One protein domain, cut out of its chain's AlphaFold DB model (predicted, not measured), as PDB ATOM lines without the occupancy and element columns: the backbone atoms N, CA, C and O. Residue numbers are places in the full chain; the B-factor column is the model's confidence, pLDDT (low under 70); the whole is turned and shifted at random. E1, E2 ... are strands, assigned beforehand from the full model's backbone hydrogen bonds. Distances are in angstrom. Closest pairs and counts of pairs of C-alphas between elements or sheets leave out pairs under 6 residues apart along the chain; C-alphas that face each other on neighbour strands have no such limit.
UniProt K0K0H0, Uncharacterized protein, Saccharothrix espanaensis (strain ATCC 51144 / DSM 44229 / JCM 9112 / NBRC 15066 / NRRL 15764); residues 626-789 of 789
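What this domain is: This is residues 626 to 789 of the 789 residues of an uncharacterized protein of Saccharothrix espanaensis (strain ATCC 51144 / DSM 44229 / JCM 9112 / NBRC 15066 / NRRL 15764) (UniProt K0K0H0). With little regular structure, this is a sandwich, two sheets face to face: strongly twisted, antiparallel E3 E2 E5 E6 and mixed E4 E1 E7. Of 164 printed residues, 45 are in seven named strands, E1 to E7: all strand. It is compact, radius of gyration of the C-alphas 15.2 A, spanning 48 by 34 by 32 A.

How they stand to each other: E2, residues 655 to 661, and E3, 671 to 679, form a hairpin, N 656 to O 678 2.8 A, within hydrogen-bond range. E5, 704 to 710, and E6, 760 to 766, form another, N 707 to O 763 2.8 A. E1, 629 to 636, is parallel to E7, 779 to 781, N 781 to O 635 3.1 A, and antiparallel to E4, 685 to 688, N 688 to O 630 2.7 A.

Where its parts are: E1, 23.5 A long, begins at C-alpha 629 (174.275, 173.101, 205.334); E7 ends at C-alpha 781 (168.757, 170.045, 183.052).

The domain as a whole: The link E5 to E6 is long, with 49 residues between the strands; 57 printed residues have pLDDT under 70, among them residues 714 to 759 of this link.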
ATOM      1  N   ALA A 626     175.291 175.655 216.115       90.19
ATOM      2  CA  ALA A 626     175.199 174.550 215.168       90.19
ATOM      3  C   ALA A 626     175.520 174.997 213.728       90.19
ATOM      4  O   ALA A 626     175.041 176.055 213.295       90.19
ATOM      5  N   PRO A 627     176.302 174.206 212.963       91.62
ATOM      6  CA  PRO A 627     176.658 174.546 211.592       91.62
ATOM      7  C   PRO A 627     175.428 174.547 210.679       91.62
ATOM      8  O   PRO A 627     174.393 173.973 210.992       91.62
ATOM      9  N   ILE A 628     175.541 175.179 209.515       93.62
ATOM     10  CA  ILE A 628     174.470 175.246 208.511       93.62
ATOM     11  C   ILE A 628     174.923 174.500 207.258       93.62
ATOM     12  O   ILE A 628     176.089 174.630 206.877       93.62
ATOM     13  N   GLN A 629     174.013 173.766 206.611       93.81
ATOM     14  CA  GLN A 629     174.275 173.101 205.334       93.81
ATOM     15  C   GLN A 629     173.374 173.648 204.225       93.81
ATOM     16  O   GLN A 629     172.172 173.823 204.404       93.81
ATOM     17  N   ILE A 630     173.970 173.887 203.062       93.88
ATOM     18  CA  ILE A 630     173.298 174.121 201.785       93.88
ATOM     19  C   ILE A 630     173.530 172.902 200.901       93.88
ATOM     20  O   ILE A 630     174.641 172.375 200.865       93.88
ATOM     21  N   GLY A 631     172.538 172.492 200.129       90.12
ATOM     22  CA  GLY A 631     172.746 171.506 199.082       90.12
ATOM     23  C   GLY A 631     171.500 171.237 198.265       90.12
ATOM     24  O   GLY A 631     170.512 171.959 198.366       90.12
ATOM     25  N   ASN A 632     171.630 170.184 197.470       71.19
ATOM     26  CA  ASN A 632     170.731 169.039 197.362       71.19
ATOM     27  C   ASN A 632     171.199 168.271 196.127       71.19
ATOM     28  O   ASN A 632     172.155 167.509 196.262       71.19
ATOM     29  N   ARG A 633     170.628 168.510 194.936       88.12
ATOM     30  CA  ARG A 633     170.764 167.627 193.774       88.12
ATOM     31  C   ARG A 633     170.715 168.345 192.419       88.12
ATOM     32  O   ARG A 633     170.113 169.394 192.207       88.12
ATOM     33  N   VAL A 634     171.385 167.732 191.447       87.19
ATOM     34  CA  VAL A 634     171.360 168.094 190.025       87.19
ATOM     35  C   VAL A 634     170.920 166.871 189.225       87.19
ATOM     36  O   VAL A 634     171.525 165.806 189.362       87.19
ATOM     37  N   TRP A 635     169.896 166.989 188.381       83.56
ATOM     38  CA  TRP A 635     169.261 165.822 187.749       83.56
ATOM     39  C   TRP A 635     168.933 166.007 186.261       83.56
ATOM     40  O   TRP A 635     168.988 167.116 185.721       83.56
ATOM     41  N   GLU A 636     168.644 164.884 185.588       80.75
ATOM     42  CA  GLU A 636     168.061 164.878 184.239       80.75
ATOM     43  C   GLU A 636     166.570 165.215 184.323       80.75
ATOM     44  O   GLU A 636     165.768 164.394 184.768       80.75
ATOM     45  N   ASP A 637     166.219 166.413 183.875       75.81
ATOM     46  CA  ASP A 637     164.882 166.984 184.007       75.81
ATOM     47  C   ASP A 637     164.078 166.781 182.723       75.81
ATOM     48  O   ASP A 637     164.212 167.517 181.748       75.81
ATOM     49  N   PHE A 638     163.260 165.738 182.700       70.94
ATOM     50  CA  PHE A 638     162.374 165.442 181.578       70.94
ATOM     51  C   PHE A 638     161.004 166.119 181.727       70.94
ATOM     52  O   PHE A 638     160.225 166.115 180.769       70.94
ATOM     53  N   TYR A 639     160.692 166.665 182.907       66.44
ATOM     54  CA  TYR A 639     159.350 167.095 183.298       66.44
ATOM     55  C   TYR A 639     159.312 168.514 183.889       66.44
ATOM     56  O   TYR A 639     158.579 168.790 184.837       66.44
ATOM     57  N   ARG A 640     159.984 169.457 183.216       65.31
ATOM     58  CA  ARG A 640     159.732 170.909 183.317       65.31
ATOM     59  C   ARG A 640     160.034 171.510 184.695       65.31
ATOM     60  O   ARG A 640     159.313 172.400 185.150       65.31
ATOM     61  N   GLY A 641     161.120 171.088 185.333       63.41
ATOM     62  CA  GLY A 641     161.634 171.759 186.527       63.41
ATOM     63  C   GLY A 641     161.081 171.237 187.839       63.41
ATOM     64  O   GLY A 641     161.393 171.841 188.857       63.41
ATOM     65  N   LEU A 642     160.281 170.163 187.840       69.19
ATOM     66  CA  LEU A 642     159.776 169.524 189.056       69.19
ATOM     67  C   LEU A 642     160.328 168.099 189.179       69.19
ATOM     68  O   LEU A 642     159.912 167.210 188.430       69.19
ATOM     69  N   GLN A 643     161.195 167.882 190.170       71.81
ATOM     70  CA  GLN A 643     161.706 166.565 190.530       71.81
ATOM     71  C   GLN A 643     160.542 165.618 190.849       71.81
ATOM     72  O   GLN A 643     159.715 165.896 191.718       71.81
ATOM     73  N   ASN A 644     160.505 164.474 190.165       76.69
ATOM     74  CA  ASN A 644     159.530 163.411 190.418       76.69
ATOM     75  C   ASN A 644     160.188 162.028 190.497       76.69
ATOM     76  O   ASN A 644     161.350 161.840 190.126       76.69
ATOM     77  N   ALA A 645     159.442 161.017 190.940       79.44
ATOM     78  CA  ALA A 645     159.956 159.665 191.134       79.44
ATOM     79  C   ALA A 645     160.468 159.005 189.833       79.44
ATOM     80  O   ALA A 645     161.277 158.077 189.898       79.44
ATOM     81  N   ARG A 646     160.063 159.469 188.637       78.00
ATOM     82  CA  ARG A 646     160.629 158.998 187.351       78.00
ATOM     83  C   ARG A 646     161.960 159.672 187.000       78.00
ATOM     84  O   ARG A 646     162.693 159.142 186.168       78.00
ATOM     85  N   GLU A 647     162.314 160.769 187.660       77.38
ATOM     86  CA  GLU A 647     163.554 161.541 187.488       77.38
ATOM     87  C   GLU A 647     164.639 161.136 188.498       77.38
ATOM     88  O   GLU A 647     165.397 161.927 189.067       77.38
ATOM     89  N   TYR A 648     164.756 159.832 188.713       74.50
ATOM     90  CA  TYR A 648     165.719 159.237 189.638       74.50
ATOM     91  C   TYR A 648     167.185 159.364 189.179       74.50
ATOM     92  O   TYR A 648     168.103 159.079 189.949       74.50
ATOM     93  N   LYS A 649     167.445 159.776 187.931       79.88
ATOM     94  CA  LYS A 649     168.804 159.907 187.390       79.88
ATOM     95  C   LYS A 649     169.424 161.253 187.752       79.88
ATOM     96  O   LYS A 649     169.070 162.285 187.189       79.88
ATOM     97  N   GLY A 650     170.397 161.212 188.653       84.31
ATOM     98  CA  GLY A 650     171.263 162.349 188.931       84.31
ATOM     99  C   GLY A 650     172.340 162.574 187.879       84.31
ATOM    100  O   GLY A 650     172.780 161.645 187.193       84.31
ATOM    101  N   LEU A 651     172.810 163.814 187.787       85.12
ATOM    102  CA  LEU A 651     173.924 164.197 186.931       85.12
ATOM    103  C   LEU A 651     175.220 164.216 187.727       85.12
ATOM    104  O   LEU A 651     175.437 165.090 188.558       85.12
ATOM    105  N   LYS A 652     176.103 163.264 187.424       88.38
ATOM    106  CA  LYS A 652     177.405 163.107 188.072       88.38
ATOM    107  C   LYS A 652     178.472 164.068 187.538       88.38
ATOM    108  O   LYS A 652     178.507 164.371 186.345       88.38
ATOM    109  N   ASP A 653     179.403 164.436 188.420       88.50
ATOM    110  CA  ASP A 653     180.628 165.197 188.151       88.50
ATOM    111  C   ASP A 653     180.384 166.659 187.726       88.50
ATOM    112  O   ASP A 653     181.298 167.312 187.216       88.50
ATOM    113  N   ILE A 654     179.187 167.198 187.985       88.00
ATOM    114  CA  ILE A 654     178.872 168.617 187.807       88.00
ATOM    115  C   ILE A 654     179.598 169.407 188.886       88.00
ATOM    116  O   ILE A 654     179.395 169.197 190.076       88.00
ATOM    117  N   THR A 655     180.447 170.334 188.466       91.44
ATOM    118  CA  THR A 655     181.119 171.284 189.349       91.44
ATOM    119  C   THR A 655     180.091 172.270 189.873       91.44
ATOM    120  O   THR A 655     179.477 173.006 189.100       91.44
ATOM    121  N   VAL A 656     179.942 172.304 191.190       93.62
ATOM    122  CA  VAL A 656     179.081 173.243 191.899       93.62
ATOM    123  C   VAL A 656     179.968 174.188 192.696       93.62
ATOM    124  O   VAL A 656     180.934 173.754 193.325       93.62
ATOM    125  N   THR A 657     179.698 175.489 192.645       94.75
ATOM    126  CA  THR A 657     180.503 176.516 193.324       94.75
ATOM    127  C   THR A 657     179.617 177.396 194.191       94.75
ATOM    128  O   THR A 657     178.612 177.918 193.714       94.75
ATOM    129  N   LEU A 658     180.006 177.584 195.453       96.62
ATOM    130  CA  LEU A 658     179.305 178.438 196.405       96.62
ATOM    131  C   LEU A 658     179.945 179.831 196.462       96.62
ATOM    132  O   LEU A 658     181.170 179.961 196.556       96.62
ATOM    133  N   TYR A 659     179.107 180.863 196.474       95.69
ATOM    134  CA  TYR A 659     179.497 182.265 196.579       95.69
ATOM    135  C   TYR A 659     178.707 182.999 197.667       95.69
ATOM    136  O   TYR A 659     177.536 182.695 197.913       95.69
ATOM    137  N   GLU A 660     179.312 184.038 198.246       94.44
ATOM    138  CA  GLU A 660     178.543 185.098 198.907       94.44
ATOM    139  C   GLU A 660     177.645 185.797 197.877       94.44
ATOM    140  O   GLU A 660     178.092 186.135 196.773       94.44
ATOM    141  N   ALA A 661     176.386 186.052 198.240       92.88
ATOM    142  CA  ALA A 661     175.513 186.884 197.421       92.88
ATOM    143  C   ALA A 661     175.962 188.355 197.464       92.88
ATOM    144  O   ALA A 661     176.275 188.884 198.532       92.88
ATOM    145  N   GLU A 662     175.930 189.041 196.319       91.56
ATOM    146  CA  GLU A 662     176.231 190.483 196.242       91.56
ATOM    147  C   GLU A 662     175.225 191.323 197.051       91.56
ATOM    148  O   GLU A 662     175.588 192.314 197.682       91.56
ATOM    149  N   SER A 663     173.956 190.905 197.065       88.50
ATOM    150  CA  SER A 663     172.874 191.559 197.800       88.50
ATOM    151  C   SER A 663     172.092 190.565 198.653       88.50
ATOM    152  O   SER A 663     171.828 189.432 198.241       88.50
ATOM    153  N   GLN A 664     171.674 191.009 199.838       89.94
ATOM    154  CA  GLN A 664     170.767 190.259 200.704       89.94
ATOM    155  C   GLN A 664     169.317 190.528 200.266       89.94
ATOM    156  O   GLN A 664     168.933 191.686 200.114       89.94
ATOM    157  N   GLY A 665     168.528 189.472 200.052       83.31
ATOM    158  CA  GLY A 665     167.117 189.541 199.647       83.31
ATOM    159  C   GLY A 665     166.803 188.831 198.327       83.31
ATOM    160  O   GLY A 665     167.708 188.486 197.558       83.31
ATOM    161  N   ASP A 666     165.504 188.663 198.072       71.94
ATOM    162  CA  ASP A 666     164.958 188.116 196.830       71.94
ATOM    163  C   ASP A 666     165.311 189.036 195.656       71.94
ATOM    164  O   ASP A 666     164.869 190.182 195.567       71.94
ATOM    165  N   GLY A 667     166.173 188.559 194.768       75.81
ATOM    166  CA  GLY A 667     166.665 189.317 193.626       75.81
ATOM    167  C   GLY A 667     167.692 188.513 192.847       75.81
ATOM    168  O   GLY A 667     167.989 187.372 193.203       75.81
ATOM    169  N   ASP A 668     168.251 189.117 191.801       80.00
ATOM    170  CA  ASP A 668     169.204 188.464 190.903       80.00
ATOM    171  C   ASP A 668     170.318 187.700 191.653       80.00
ATOM    172  O   ASP A 668     170.893 188.195 192.632       80.00
ATOM    173  N   ALA A 669     170.663 186.508 191.154       84.25
ATOM    174  CA  ALA A 669     171.721 185.637 191.676       84.25
ATOM    175  C   ALA A 669     173.134 186.144 191.312       84.25
ATOM    176  O   ALA A 669     173.921 185.474 190.633       84.25
ATOM    177  N   LYS A 670     173.442 187.375 191.726       86.44
ATOM    178  CA  LYS A 670     174.758 187.997 191.561       86.44
ATOM    179  C   LYS A 670     175.696 187.593 192.690       86.44
ATOM    180  O   LYS A 670     175.285 187.485 193.849       86.44
ATOM    181  N   VAL A 671     176.955 187.369 192.338       89.88
ATOM    182  CA  VAL A 671     177.977 186.825 193.237       89.88
ATOM    183  C   VAL A 671     178.973 187.901 193.645       89.88
ATOM    184  O   VAL A 671     179.260 188.810 192.870       89.88
ATOM    185  N   LYS A 672     179.526 187.772 194.851       89.56
ATOM    186  CA  LYS A 672     180.620 188.612 195.348       89.56
ATOM    187  C   LYS A 672     181.916 187.808 195.447       89.56
ATOM    188  O   LYS A 672     182.715 187.811 194.514       89.56
ATOM    189  N   ASP A 673     182.091 187.082 196.548       91.81
ATOM    190  CA  ASP A 673     183.295 186.306 196.837       91.81
ATOM    191  C   ASP A 673     183.001 184.812 196.697       91.81
ATOM    192  O   ASP A 673     181.982 184.317 197.186       91.81
ATOM    193  N   ARG A 674     183.894 184.077 196.022       94.56
ATOM    194  CA  ARG A 674     183.832 182.611 195.979       94.56
ATOM    195  C   ARG A 674     184.221 182.053 197.344       94.56
ATOM    196  O   ARG A 674     185.277 182.407 197.861       94.56
ATOM    197  N   LEU A 675     183.411 181.136 197.863       95.19
ATOM    198  CA  LEU A 675     183.644 180.476 199.145       95.19
ATOM    199  C   LEU A 675     184.289 179.103 198.963       95.19
ATOM    200  O   LEU A 675     185.375 178.871 199.482       95.19
ATOM    201  N   ASP A 676     183.659 178.213 198.191       95.69
ATOM    202  CA  ASP A 676     184.176 176.859 197.940       95.69
ATOM    203  C   ASP A 676     183.588 176.252 196.648       95.69
ATOM    204  O   ASP A 676     182.783 176.884 195.961       95.69
ATOM    205  N   SER A 677     184.014 175.047 196.261       93.69
ATOM    206  CA  SER A 677     183.443 174.263 195.162       93.69
ATOM    207  C   SER A 677     183.533 172.759 195.428       93.69
ATOM    208  O   SER A 677     184.526 172.275 195.962       93.69
ATOM    209  N   THR A 678     182.516 172.019 194.990       93.56
ATOM    210  CA  THR A 678     182.463 170.552 195.026       93.56
ATOM    211  C   THR A 678     181.982 169.991 193.684       93.56
ATOM    212  O   THR A 678     181.739 170.742 192.735       93.56
ATOM    213  N   LYS A 679     181.864 168.666 193.581       91.81
ATOM    214  CA  LYS A 679     181.248 167.986 192.440       91.81
ATOM    215  C   LYS A 679     180.058 167.154 192.881       91.81
ATOM    216  O   LYS A 679     180.111 166.534 193.939       91.81
ATOM    217  N   THR A 680     179.038 167.097 192.034       91.44
ATOM    218  CA  THR A 680     177.907 166.197 192.236       91.44
ATOM    219  C   THR A 680     178.331 164.736 192.150       91.44
ATOM    220  O   THR A 680     179.214 164.356 191.367       91.44
ATOM    221  N   ASP A 681     177.680 163.897 192.942       88.56
ATOM    222  CA  ASP A 681     177.938 162.463 192.978       88.56
ATOM    223  C   ASP A 681     177.132 161.673 191.928       88.56
ATOM    224  O   ASP A 681     176.554 162.231 190.999       88.56
ATOM    225  N   LYS A 682     177.110 160.337 192.043       86.12
ATOM    226  CA  LYS A 682     176.371 159.468 191.107       86.12
ATOM    227  C   LYS A 682     174.851 159.694 191.109       86.12
ATOM    228  O   LYS A 682     174.217 159.371 190.109       86.12
ATOM    229  N   ASP A 683     174.298 160.200 192.209       84.81
ATOM    230  CA  ASP A 683     172.875 160.492 192.395       84.81
ATOM    231  C   ASP A 683     172.571 161.972 192.122       84.81
ATOM    232  O   ASP A 683     171.407 162.377 192.152       84.81
ATOM    233  N   GLY A 684     173.595 162.746 191.741       88.25
ATOM    234  CA  GLY A 684     173.503 164.167 191.438       88.25
ATOM    235  C   GLY A 684     173.649 165.052 192.668       88.25
ATOM    236  O   GLY A 684     173.513 166.265 192.537       88.25
ATOM    237  N   GLU A 685     173.916 164.480 193.841       90.94
ATOM    238  CA  GLU A 685     173.866 165.190 195.114       90.94
ATOM    239  C   GLU A 685     175.128 166.021 195.372       90.94
ATOM    240  O   GLU A 685     176.237 165.628 194.995       90.94
ATOM    241  N   TYR A 686     174.967 167.170 196.031       92.69
ATOM    242  CA  TYR A 686     176.042 168.083 196.418       92.69
ATOM    243  C   TYR A 686     175.703 168.821 197.721       92.69
ATOM    244  O   TYR A 686     174.541 169.130 197.980       92.69
ATOM    245  N   TYR A 687     176.729 169.163 198.514       93.56
ATOM    246  CA  TYR A 687     176.542 169.798 199.823       93.56
ATOM    247  C   TYR A 687     177.671 170.775 200.187       93.56
ATOM    248  O   TYR A 687     178.830 170.565 199.823       93.56
ATOM    249  N   PHE A 688     177.328 171.819 200.947       94.25
ATOM    250  CA  PHE A 688     178.215 172.833 201.515       94.25
ATOM    251  C   PHE A 688     177.834 173.133 202.979       94.25
ATOM    252  O   PHE A 688     176.752 173.667 203.204       94.25
ATOM    253  N   PRO A 689     178.706 172.877 203.968       91.69
ATOM    254  CA  PRO A 689     179.918 172.084 203.838       91.69
ATOM    255  C   PRO A 689     179.571 170.619 203.544       91.69
ATOM    256  O   PRO A 689     178.622 170.054 204.089       91.69
ATOM    257  N   SER A 690     180.372 169.996 202.691       85.69
ATOM    258  CA  SER A 690     180.497 168.544 202.627       85.69
ATOM    259  C   SER A 690     181.408 168.038 203.763       85.69
ATOM    260  O   SER A 690     182.112 168.841 204.393       85.69
ATOM    261  N   PRO A 691     181.461 166.721 204.035       83.81
ATOM    262  CA  PRO A 691     182.289 166.157 205.103       83.81
ATOM    263  C   PRO A 691     183.775 166.567 205.075       83.81
ATOM    264  O   PRO A 691     184.424 166.644 206.120       83.81
ATOM    265  N   GLU A 692     184.341 166.834 203.896       82.62
ATOM    266  CA  GLU A 692     185.723 167.300 203.700       82.62
ATOM    267  C   GLU A 692     185.931 168.810 203.944       82.62
ATOM    268  O   GLU A 692     187.065 169.256 204.199       82.62
ATOM    269  N   MET A 693     184.842 169.584 203.888       85.00
ATOM    270  CA  MET A 693     184.774 171.021 204.184       85.00
ATOM    271  C   MET A 693     184.332 171.305 205.626       85.00
ATOM    272  O   MET A 693     184.455 172.446 206.079       85.00
ATOM    273  N   ALA A 694     183.833 170.293 206.344       76.19
ATOM    274  CA  ALA A 694     183.388 170.407 207.729       76.19
ATOM    275  C   ALA A 694     184.461 171.080 208.606       76.19
ATOM    276  O   ALA A 694     185.651 170.762 208.533       76.19
ATOM    277  N   GLY A 695     184.043 172.083 209.381       73.06
ATOM    278  CA  GLY A 695     184.923 172.910 210.216       73.06
ATOM    279  C   GLY A 695     185.736 173.986 209.477       73.06
ATOM    280  O   GLY A 695     186.212 174.917 210.127       73.06
ATOM    281  N   LYS A 696     185.870 173.920 208.142       82.75
ATOM    282  CA  LYS A 696     186.601 174.913 207.323       82.75
ATOM    283  C   LYS A 696     185.674 175.953 206.704       82.75
ATOM    284  O   LYS A 696     185.968 177.145 206.762       82.75
ATOM    285  N   LEU A 697     184.562 175.505 206.125       89.94
ATOM    286  CA  LEU A 697     183.528 176.376 205.578       89.94
ATOM    287  C   LEU A 697     182.453 176.599 206.646       89.94
ATOM    288  O   LEU A 697     181.741 175.669 207.019       89.94
ATOM    289  N   LYS A 698     182.343 177.836 207.137       89.69
ATOM    290  CA  LYS A 698     181.319 178.245 208.105       89.69
ATOM    291  C   LYS A 698     180.312 179.166 207.426       89.69
ATOM    292  O   LYS A 698     180.632 180.313 207.112       89.69
ATOM    293  N   LEU A 699     179.110 178.649 207.190       93.56
ATOM    294  CA  LEU A 699     177.989 179.449 206.707       93.56
ATOM    295  C   LEU A 699     177.386 180.247 207.866       93.56
ATOM    296  O   LEU A 699     177.399 179.805 209.013       93.56
ATOM    297  N   LYS A 700     176.897 181.445 207.562       93.00
ATOM    298  CA  LYS A 700     176.295 182.357 208.532       93.00
ATOM    299  C   LYS A 700     174.780 182.169 208.536       93.00
ATOM    300  O   LYS A 700     174.222 181.984 207.456       93.00
ATOM    301  N   PRO A 701     174.120 182.272 209.699       92.75
ATOM    302  CA  PRO A 701     172.668 182.243 209.773       92.75
ATOM    303  C   PRO A 701     172.037 183.431 209.044       92.75
ATOM    304  O   PRO A 701     172.662 184.483 208.873       92.75
ATOM    305  N   ASP A 702     170.796 183.246 208.593       92.88
ATOM    306  CA  ASP A 702     169.958 184.265 207.951       92.88
ATOM    307  C   ASP A 702     170.627 185.002 206.778       92.88
ATOM    308  O   ASP A 702     170.285 186.145 206.459       92.88
ATOM    309  N   THR A 703     171.559 184.333 206.100       94.69
ATOM    310  CA  THR A 703     172.410 184.921 205.063       94.69
ATOM    311  C   THR A 703     172.090 184.336 203.692       94.69
ATOM    312  O   THR A 703     171.899 183.127 203.534       94.69
ATOM    313  N   TRP A 704     172.043 185.208 202.685       93.88
ATOM    314  CA  TRP A 704     171.858 184.835 201.286       93.88
ATOM    315  C   TRP A 704     173.169 184.383 200.640       93.88
ATOM    316  O   TRP A 704     174.179 185.092 200.694       93.88
ATOM    317  N   TYR A 705     173.109 183.243 199.956       95.19
ATOM    318  CA  TYR A 705     174.199 182.658 199.180       95.19
ATOM    319  C   TYR A 705     173.759 182.392 197.742       95.19
ATOM    320  O   TYR A 705     172.565 182.325 197.440       95.19
ATOM    321  N   VAL A 706     174.740 182.243 196.854       93.56
ATOM    322  CA  VAL A 706     174.513 181.868 195.457       93.56
ATOM    323  C   VAL A 706     175.284 180.593 195.143       93.56
ATOM    324  O   VAL A 706     176.488 180.513 195.384       93.56
ATOM    325  N   VAL A 707     174.583 179.616 194.580       93.69
ATOM    326  CA  VAL A 707     175.137 178.350 194.103       93.69
ATOM    327  C   VAL A 707     175.181 178.387 192.581       93.69
ATOM    328  O   VAL A 707     174.158 178.585 191.931       93.69
ATOM    329  N   GLU A 708     176.371 178.235 192.006       91.75
ATOM    330  CA  GLU A 708     176.593 178.148 190.562       91.75
ATOM    331  C   GLU A 708     176.841 176.698 190.145       91.75
ATOM    332  O   GLU A 708     177.722 176.035 190.692       91.75
ATOM    333  N   PHE A 709     176.123 176.238 189.126       87.88
ATOM    334  CA  PHE A 709     176.263 174.902 188.557       87.88
ATOM    335  C   PHE A 709     176.926 174.997 187.179       87.88
ATOM    336  O   PHE A 709     176.395 175.632 186.262       87.88
ATOM    337  N   ASP A 710     178.100 174.378 187.024       85.12
ATOM    338  CA  ASP A 710     178.860 174.356 185.773       85.12
ATOM    339  C   ASP A 710     178.686 173.029 185.034       85.12
ATOM    340  O   ASP A 710     179.424 172.054 185.216       85.12
ATOM    341  N   ARG A 711     177.728 173.028 184.113       72.56
ATOM    342  CA  ARG A 711     177.400 171.874 183.279       72.56
ATOM    343  C   ARG A 711     178.548 171.404 182.388       72.56
ATOM    344  O   ARG A 711     178.581 170.233 182.016       72.56
ATOM    345  N   SER A 712     179.494 172.275 182.026       72.25
ATOM    346  CA  SER A 712     180.586 171.900 181.112       72.25
ATOM    347  C   SER A 712     181.498 170.803 181.676       72.25
ATOM    348  O   SER A 712     182.258 170.187 180.934       72.25
ATOM    349  N   SER A 713     181.389 170.534 182.976       72.75
ATOM    350  CA  SER A 713     182.164 169.523 183.687       72.75
ATOM    351  C   SER A 713     181.537 168.120 183.729       72.75
ATOM    352  O   SER A 713     182.199 167.188 184.185       72.75
ATOM    353  N   ALA A 714     180.315 167.939 183.211       69.81
ATOM    354  CA  ALA A 714     179.619 166.651 183.208       69.81
ATOM    355  C   ALA A 714     180.364 165.578 182.390       69.81
ATOM    356  O   ALA A 714     180.702 165.794 181.225       69.81
ATOM    357  N   THR A 715     180.546 164.382 182.952       61.19
ATOM    358  CA  THR A 715     181.271 163.276 182.293       61.19
ATOM    359  C   THR A 715     180.400 162.422 181.360       61.19
ATOM    360  O   THR A 715     180.934 161.761 180.471       61.19
ATOM    361  N   ASN A 716     179.067 162.469 181.505       57.78
ATOM    362  CA  ASN A 716     178.126 161.565 180.822       57.78
ATOM    363  C   ASN A 716     177.182 162.237 179.806       57.78
ATOM    364  O   ASN A 716     176.306 161.570 179.252       57.78
ATOM    365  N   LEU A 717     177.341 163.533 179.521       55.50
ATOM    366  CA  LEU A 717     176.435 164.259 178.625       55.50
ATOM    367  C   LEU A 717     177.012 164.367 177.206       55.50
ATOM    368  O   LEU A 717     178.086 164.928 176.992       55.50
ATOM    369  N   LYS A 718     176.285 163.839 176.209       49.88
ATOM    370  CA  LYS A 718     176.599 164.054 174.784       49.88
ATOM    371  C   LYS A 718     176.390 165.528 174.419       49.88
ATOM    372  O   LYS A 718     175.509 166.193 174.962       49.88
ATOM    373  N   SER A 719     177.197 166.033 173.487       43.62
ATOM    374  CA  SER A 719     177.109 167.402 172.968       43.62
ATOM    375  C   SER A 719     175.772 167.636 172.247       43.62
ATOM    376  O   SER A 719     175.568 167.106 171.154       43.62
ATOM    377  N   GLY A 720     174.888 168.426 172.849       50.78
ATOM    378  CA  GLY A 720     173.646 168.948 172.276       50.78
ATOM    379  C   GLY A 720     173.315 170.307 172.905       50.78
ATOM    380  O   GLY A 720     173.847 170.627 173.970       50.78
ATOM    381  N   ASP A 721     172.494 171.120 172.231       49.88
ATOM    382  CA  ASP A 721     171.959 172.374 172.780       49.88
ATOM    383  C   ASP A 721     170.836 172.019 173.754       49.88
ATOM    384  O   ASP A 721     169.711 171.743 173.356       49.88
ATOM    385  N   TRP A 722     171.172 171.950 175.032       52.81
ATOM    386  CA  TRP A 722     170.265 171.511 176.080       52.81
ATOM    387  C   TRP A 722     169.851 172.734 176.939       52.81
ATOM    388  O   TRP A 722     170.718 173.517 177.349       52.81
ATOM    389  N   THR A 723     168.554 172.927 177.199       55.53
ATOM    390  CA  THR A 723     167.985 174.112 177.881       55.53
ATOM    391  C   THR A 723     167.829 173.916 179.393       55.53
ATOM    392  O   THR A 723     167.764 172.795 179.889       55.53
ATOM    393  N   ILE A 724     167.813 175.017 180.151       56.00
ATOM    394  CA  ILE A 724     167.447 175.011 181.578       56.00
ATOM    395  C   ILE A 724     165.929 174.851 181.633       56.00
ATOM    396  O   ILE A 724     165.245 175.541 180.881       56.00
ATOM    397  N   ALA A 725     165.377 174.004 182.499       52.84
ATOM    398  CA  ALA A 725     163.925 173.807 182.534       52.84
ATOM    399  C   ALA A 725     163.136 175.094 182.856       52.84
ATOM    400  O   ALA A 725     162.034 175.288 182.346       52.84
ATOM    401  N   ALA A 726     163.744 176.036 183.588       48.06
ATOM    402  CA  ALA A 726     163.197 177.371 183.846       48.06
ATOM    403  C   ALA A 726     163.058 178.275 182.593       48.06
ATOM    404  O   ALA A 726     162.524 179.377 182.700       48.06
ATOM    405  N   ASP A 727     163.554 177.856 181.419       43.22
ATOM    406  CA  ASP A 727     163.520 178.628 180.168       43.22
ATOM    407  C   ASP A 727     162.341 178.298 179.232       43.22
ATOM    408  O   ASP A 727     162.310 178.835 178.121       43.22
ATOM    409  N   HIS A 728     161.377 177.455 179.618       49.78
ATOM    410  CA  HIS A 728     160.176 177.242 178.800       49.78
ATOM    411  C   HIS A 728     159.261 178.488 178.858       49.78
ATOM    412  O   HIS A 728     158.680 178.756 179.905       49.78
ATOM    413  N   PRO A 729     159.131 179.290 177.775       38.84
ATOM    414  CA  PRO A 729     158.513 180.622 177.842       38.84
ATOM    415  C   PRO A 729     156.978 180.623 177.861       38.84
ATOM    416  O   PRO A 729     156.392 181.672 178.122       38.84
ATOM    417  N   ASP A 730     156.343 179.490 177.546       42.19
ATOM    418  CA  ASP A 730     154.904 179.414 177.254       42.19
ATOM    419  C   ASP A 730     154.078 178.684 178.328       42.19
ATOM    420  O   ASP A 730     152.852 178.729 178.278       42.19
ATOM    421  N   ASP A 731     154.722 178.085 179.329       41.56
ATOM    422  CA  ASP A 731     154.059 177.432 180.454       41.56
ATOM    423  C   ASP A 731     154.785 177.869 181.725       41.56
ATOM    424  O   ASP A 731     155.979 177.605 181.871       41.56
ATOM    425  N   GLU A 732     154.105 178.583 182.629       40.19
ATOM    426  CA  GLU A 732     154.711 178.902 183.921       40.19
ATOM    427  C   GLU A 732     155.203 177.600 184.564       40.19
ATOM    428  O   GLU A 732     154.454 176.615 184.542       40.19
ATOM    429  N   PRO A 733     156.429 177.558 185.130       43.09
ATOM    430  CA  PRO A 733     156.820 176.421 185.940       43.09
ATOM    431  C   PRO A 733     155.710 176.267 186.966       43.09
ATOM    432  O   PRO A 733     155.411 177.214 187.700       43.09
ATOM    433  N   THR A 734     155.043 175.116 186.984       42.91
ATOM    434  CA  THR A 734     154.140 174.772 188.073       42.91
ATOM    435  C   THR A 734     155.026 174.602 189.296       42.91
ATOM    436  O   THR A 734     155.369 173.482 189.664       42.91
ATOM    437  N   ARG A 735     155.463 175.724 189.884       44.22
ATOM    438  CA  ARG A 735     156.034 175.780 191.218       44.22
ATOM    439  C   ARG A 735     154.972 175.149 192.088       44.22
ATOM    440  O   ARG A 735     153.932 175.752 192.363       44.22
ATOM    441  N   ASN A 736     155.184 173.888 192.427       43.81
ATOM    442  CA  ASN A 736     154.432 173.266 193.486       43.81
ATOM    443  C   ASN A 736     154.620 174.145 194.737       43.81
ATOM    444  O   ASN A 736     155.623 174.842 194.887       43.81
ATOM    445  N   SER A 737     153.673 174.105 195.665       45.44
ATOM    446  CA  SER A 737     153.878 174.632 197.017       45.44
ATOM    447  C   SER A 737     155.082 174.012 197.751       45.44
ATOM    448  O   SER A 737     155.451 174.504 198.813       45.44
ATOM    449  N   ASP A 738     155.670 172.940 197.208       52.00
ATOM    450  CA  ASP A 738     156.834 172.239 197.743       52.00
ATOM    451  C   ASP A 738     158.116 172.609 196.972       52.00
ATOM    452  O   ASP A 738     158.416 172.044 195.922       52.00
ATOM    453  N   ILE A 739     158.843 173.598 197.499       53.69
ATOM    454  CA  ILE A 739     160.075 174.171 196.923       53.69
ATOM    455  C   ILE A 739     161.279 173.215 196.937       53.69
ATOM    456  O   ILE A 739     162.239 173.450 196.221       53.69
ATOM    457  N   ALA A 740     161.227 172.123 197.706       53.94
ATOM    458  CA  ALA A 740     162.320 171.147 197.797       53.94
ATOM    459  C   ALA A 740     162.494 170.291 196.521       53.94
ATOM    460  O   ALA A 740     163.419 169.491 196.417       53.94
ATOM    461  N   PHE A 741     161.561 170.408 195.569       58.66
ATOM    462  CA  PHE A 741     161.511 169.601 194.348       58.66
ATOM    463  C   PHE A 741     161.523 170.464 193.088       58.66
ATOM    464  O   PHE A 741     161.295 169.929 192.008       58.66
ATOM    465  N   ASP A 742     161.768 171.774 193.181       58.81
ATOM    466  CA  ASP A 742     161.791 172.651 192.011       58.81
ATOM    467  C   ASP A 742     163.214 172.976 191.523       58.81
ATOM    468  O   ASP A 742     164.196 172.923 192.253       58.81
ATOM    469  N   ALA A 743     163.363 173.267 190.230       61.72
ATOM    470  CA  ALA A 743     164.623 173.738 189.670       61.72
ATOM    471  C   ALA A 743     164.785 175.236 189.968       61.72
ATOM    472  O   ALA A 743     164.197 176.081 189.289       61.72
ATOM    473  N   ASN A 744     165.631 175.588 190.939       67.62
ATOM    474  CA  ASN A 744     165.871 176.990 191.315       67.62
ATOM    475  C   ASN A 744     166.945 177.666 190.444       67.62
ATOM    476  O   ASN A 744     167.122 178.889 190.488       67.62
ATOM    477  N   GLY A 745     167.707 176.883 189.676       62.16
ATOM    478  CA  GLY A 745     168.747 177.379 188.778       62.16
ATOM    479  C   GLY A 745     168.194 178.304 187.688       62.16
ATOM    480  O   GLY A 745     167.429 177.887 186.824       62.16
ATOM    481  N   THR A 746     168.646 179.558 187.675       66.75
ATOM    482  CA  THR A 746     168.287 180.566 186.664       66.75
ATOM    483  C   THR A 746     169.493 180.981 185.819       66.75
ATOM    484  O   THR A 746     170.654 180.738 186.170       66.75
ATOM    485  N   LYS A 747     169.231 181.619 184.670       64.88
ATOM    486  CA  LYS A 747     170.280 182.211 183.829       64.88
ATOM    487  C   LYS A 747     171.078 183.263 184.599       64.88
ATOM    488  O   LYS A 747     170.526 184.046 185.365       64.88
ATOM    489  N   ILE A 748     172.374 183.342 184.303       61.88
ATOM    490  CA  ILE A 748     173.248 184.369 184.876       61.88
ATOM    491  C   ILE A 748     172.746 185.777 184.475       61.88
ATOM    492  O   ILE A 748     172.532 186.023 183.281       61.88
ATOM    493  N   PRO A 749     172.577 186.710 185.437       58.91
ATOM    494  CA  PRO A 749     172.126 188.075 185.166       58.91
ATOM    495  C   PRO A 749     173.013 188.822 184.155       58.91
ATOM    496  O   PRO A 749     174.241 188.715 184.166       58.91
ATOM    497  N   LYS A 750     172.402 189.633 183.277       53.28
ATOM    498  CA  LYS A 750     173.138 190.448 182.292       53.28
ATOM    499  C   LYS A 750     174.002 191.505 182.996       53.28
ATOM    500  O   LYS A 750     173.480 192.299 183.771       53.28
ATOM    501  N   GLY A 751     175.290 191.572 182.646       54.38
ATOM    502  CA  GLY A 751     176.228 192.591 183.144       54.38
ATOM    503  C   GLY A 751     177.165 192.132 184.266       54.38
ATOM    504  O   GLY A 751     177.981 192.929 184.710       54.38
ATOM    505  N   ASP A 752     177.086 190.870 184.695       57.88
ATOM    506  CA  ASP A 752     178.102 190.261 185.558       57.88
ATOM    507  C   ASP A 752     179.348 189.918 184.708       57.88
ATOM    508  O   ASP A 752     179.305 189.047 183.832       57.88
ATOM    509  N   GLU A 753     180.439 190.673 184.893       48.22
ATOM    510  CA  GLU A 753     181.641 190.641 184.039       48.22
ATOM    511  C   GLU A 753     182.427 189.313 184.111       48.22
ATOM    512  O   GLU A 753     183.376 189.114 183.346       48.22
ATOM    513  N   GLN A 754     182.034 188.369 184.978       51.59
ATOM    514  CA  GLN A 754     182.775 187.124 185.207       51.59
ATOM    515  C   GLN A 754     182.534 185.983 184.195       51.59
ATOM    516  O   GLN A 754     183.229 184.970 184.291       51.59
ATOM    517  N   VAL A 755     181.628 186.075 183.203       46.16
ATOM    518  CA  VAL A 755     181.352 184.911 182.317       46.16
ATOM    519  C   VAL A 755     181.174 185.247 180.824       46.16
ATOM    520  O   VAL A 755     180.229 185.907 180.401       46.16
ATOM    521  N   LYS A 756     182.051 184.672 179.983       39.97
ATOM    522  CA  LYS A 756     181.852 184.487 178.529       39.97
ATOM    523  C   LYS A 756     181.074 183.182 178.281       39.97
ATOM    524  O   LYS A 756     181.533 182.143 178.731       39.97
ATOM    525  N   LYS A 757     179.961 183.237 177.529       45.94
ATOM    526  CA  LYS A 757     179.254 182.119 176.838       45.94
ATOM    527  C   LYS A 757     179.509 180.690 177.394       45.94
ATOM    528  O   LYS A 757     180.043 179.852 176.670       45.94
ATOM    529  N   ALA A 758     179.121 180.394 178.634       51.12
ATOM    530  CA  ALA A 758     179.215 179.047 179.213       51.12
ATOM    531  C   ALA A 758     177.841 178.582 179.742       51.12
ATOM    532  O   ALA A 758     177.063 179.435 180.174       51.12
ATOM    533  N   PRO A 759     177.524 177.269 179.718       65.19
ATOM    534  CA  PRO A 759     176.238 176.697 180.139       65.19
ATOM    535  C   PRO A 759     176.120 176.621 181.674       65.19
ATOM    536  O   PRO A 759     175.973 175.545 182.252       65.19
ATOM    537  N   LYS A 760     176.252 177.768 182.340       75.12
ATOM    538  CA  LYS A 760     176.214 177.903 183.799       75.12
ATOM    539  C   LYS A 760     174.865 178.449 184.254       75.12
ATOM    540  O   LYS A 760     174.328 179.352 183.607       75.12
ATOM    541  N   VAL A 761     174.357 177.945 185.374       78.81
ATOM    542  CA  VAL A 761     173.139 178.460 186.027       78.81
ATOM    543  C   VAL A 761     173.417 178.787 187.477       78.81
ATOM    544  O   VAL A 761     174.329 178.212 188.073       78.81
ATOM    545  N   ARG A 762     172.652 179.721 188.037       85.50
ATOM    546  CA  ARG A 762     172.781 180.120 189.435       85.50
ATOM    547  C   ARG A 762     171.446 180.052 190.150       85.50
ATOM    548  O   ARG A 762     170.444 180.545 189.637       85.50
ATOM    549  N   ALA A 763     171.471 179.492 191.345       85.88
ATOM    550  CA  ALA A 763     170.375 179.542 192.293       85.88
ATOM    551  C   ALA A 763     170.793 180.403 193.484       85.88
ATOM    552  O   ALA A 763     171.950 180.379 193.908       85.88
ATOM    553  N   LYS A 764     169.863 181.200 194.004       87.69
ATOM    554  CA  LYS A 764     170.088 182.058 195.165       87.69
ATOM    555  C   LYS A 764     169.167 181.591 196.282       87.69
ATOM    556  O   LYS A 764     167.969 181.473 196.057       87.69
ATOM    557  N   GLY A 765     169.719 181.352 197.466       89.00
ATOM    558  CA  GLY A 765     168.958 180.853 198.608       89.00
ATOM    559  C   GLY A 765     169.380 181.517 199.908       89.00
ATOM    560  O   GLY A 765     170.535 181.925 200.069       89.00
ATOM    561  N   LYS A 766     168.425 181.650 200.832       91.94
ATOM    562  CA  LYS A 766     168.673 182.136 202.187       91.94
ATOM    563  C   LYS A 766     168.871 180.945 203.117       91.94
ATOM    564  O   LYS A 766     168.084 180.003 203.109       91.94
ATOM    565  N   THR A 767     169.913 180.997 203.928       93.12
ATOM    566  CA  THR A 767     170.051 180.097 205.079       93.12
ATOM    567  C   THR A 767     169.066 180.495 206.180       93.12
ATOM    568  O   THR A 767     168.665 181.657 206.272       93.12
ATOM    569  N   GLY A 768     168.648 179.531 207.000       91.75
ATOM    570  CA  GLY A 768     167.867 179.802 208.208       91.75
ATOM    571  C   GLY A 768     168.767 180.197 209.380       91.75
ATOM    572  O   GLY A 768     169.918 180.592 209.191       91.75
ATOM    573  N   GLY A 769     168.255 180.053 210.603       91.12
ATOM    574  CA  GLY A 769     169.060 180.206 211.818       91.12
ATOM    575  C   GLY A 769     170.167 179.142 211.951       91.12
ATOM    576  O   GLY A 769     170.306 178.271 211.079       91.12
ATOM    577  N   PRO A 770     170.954 179.187 213.040       90.44
ATOM    578  CA  PRO A 770     171.950 178.164 213.350       90.44
ATOM    579  C   PRO A 770     171.385 176.743 213.257       90.44
ATOM    580  O   PRO A 770     170.247 176.494 213.659       90.44
ATOM    581  N   GLY A 771     172.161 175.810 212.705       90.31
ATOM    582  CA  GLY A 771     171.705 174.436 212.492       90.31
ATOM    583  C   GLY A 771     170.768 174.235 211.304       90.31
ATOM    584  O   GLY A 771     170.316 173.119 211.078       90.31
ATOM    585  N   SER A 772     170.395 175.275 210.557       91.94
ATOM    586  CA  SER A 772     169.492 175.087 209.417       91.94
ATOM    587  C   SER A 772     170.127 174.254 208.303       91.94
ATOM    588  O   SER A 772     171.320 174.349 208.007       91.94
ATOM    589  N   VAL A 773     169.289 173.447 207.662       91.56
ATOM    590  CA  VAL A 773     169.626 172.690 206.462       91.56
ATOM    591  C   VAL A 773     168.730 173.204 205.347       91.56
ATOM    592  O   VAL A 773     167.508 173.102 205.439       91.56
ATOM    593  N   ASN A 774     169.333 173.812 204.330       90.25
ATOM    594  CA  ASN A 774     168.642 174.257 203.127       90.25
ATOM    595  C   ASN A 774     168.999 173.303 201.982       90.25
ATOM    596  O   ASN A 774     170.042 173.446 201.340       90.25
ATOM    597  N   HIS A 775     168.133 172.311 201.778       87.88
ATOM    598  CA  HIS A 775     168.197 171.346 200.679       87.88
ATOM    599  C   HIS A 775     167.200 171.690 199.560       87.88
ATOM    600  O   HIS A 775     166.805 170.814 198.806       87.88
ATOM    601  N   ASP A 776     166.807 172.960 199.448       81.94
ATOM    602  CA  ASP A 776     165.859 173.444 198.434       81.94
ATOM    603  C   ASP A 776     166.585 174.158 197.278       81.94
ATOM    604  O   ASP A 776     166.005 175.013 196.609       81.94
ATOM    605  N   ILE A 777     167.898 173.937 197.122       85.44
ATOM    606  CA  ILE A 777     168.706 174.572 196.079       85.44
ATOM    607  C   ILE A 777     169.113 173.501 195.075       85.44
ATOM    608  O   ILE A 777     170.091 172.781 195.259       85.44
ATOM    609  N   ASP A 778     168.402 173.437 193.962       83.25
ATOM    610  CA  ASP A 778     168.531 172.369 192.983       83.25
ATOM    611  C   ASP A 778     168.648 172.899 191.545       83.25
ATOM    612  O   ASP A 778     168.343 174.059 191.228       83.25
ATOM    613  N   ALA A 779     169.124 172.040 190.639       82.06
ATOM    614  CA  ALA A 779     169.199 172.349 189.210       82.06
ATOM    615  C   ALA A 779     168.781 171.172 188.314       82.06
ATOM    616  O   ALA A 779     169.454 170.141 188.252       82.06
ATOM    617  N   GLY A 780     167.700 171.375 187.558       77.56
ATOM    618  CA  GLY A 780     167.224 170.462 186.523       77.56
ATOM    619  C   GLY A 780     167.776 170.842 185.150       77.56
ATOM    620  O   GLY A 780     167.712 172.006 184.732       77.56
ATOM    621  N   TYR A 781     168.340 169.868 184.439       75.12
ATOM    622  CA  TYR A 781     168.757 170.045 183.052       75.12
ATOM    623  C   TYR A 781     167.956 169.123 182.153       75.12
ATOM    624  O   TYR A 781     168.123 167.905 182.234       75.12
ATOM    625  N   ASP A 782     167.172 169.707 181.244       71.12
ATOM    626  CA  ASP A 782     166.584 168.917 180.173       71.12
ATOM    627  C   ASP A 782     167.738 168.383 179.334       71.12
ATOM    628  O   ASP A 782     168.612 169.164 178.920       71.12
ATOM    629  N   PRO A 783     167.818 167.060 179.122       61.28
ATOM    630  CA  PRO A 783     168.467 166.567 177.950       61.28
ATOM    631  C   PRO A 783     167.762 167.235 176.759       61.28
ATOM    632  O   PRO A 783     168.180 168.305 176.371       61.28
ATOM    633  N   ASN A 784     166.703 166.701 176.178       56.16
ATOM    634  CA  ASN A 784     166.298 166.872 174.775       56.16
ATOM    635  C   ASN A 784     166.296 168.277 174.127       56.16
ATOM    636  O   ASN A 784     166.290 168.320 172.895       56.16
ATOM    637  N   GLY A 785     166.314 169.392 174.868       50.75
ATOM    638  CA  GLY A 785     166.552 170.745 174.343       50.75
ATOM    639  C   GLY A 785     165.467 171.198 173.373       50.75
ATOM    640  O   GLY A 785     165.633 172.160 172.620       50.75
ATOM    641  N   ASN A 786     164.362 170.461 173.354       36.38
ATOM    642  CA  ASN A 786     163.276 170.667 172.433       36.38
ATOM    643  C   ASN A 786     162.253 171.555 173.136       36.38
ATOM    644  O   ASN A 786     161.763 171.180 174.200       36.38
ATOM    645  N   PRO A 787     161.852 172.686 172.537       30.59
ATOM    646  CA  PRO A 787     160.587 173.291 172.910       30.59
ATOM    647  C   PRO A 787     159.507 172.241 172.619       30.59
ATOM    648  O   PRO A 787     159.278 171.894 171.459       30.59
ATOM    649  N   SER A 788     158.923 171.630 173.652       27.66
ATOM    650  CA  SER A 788     157.857 170.650 173.456       27.66
ATOM    651  C   SER A 788     156.670 171.348 172.794       27.66
ATOM    652  O   SER A 788     156.165 172.329 173.334       27.66
ATOM    653  N   SER A 789     156.286 170.843 171.623       26.05
ATOM    654  CA  SER A 789     155.084 171.192 170.862       26.05
ATOM    655  C   SER A 789     153.791 170.912 171.608       26.05
ATOM    656  O   SER A 789     153.763 169.844 172.266       26.05
TER     657      SER A 789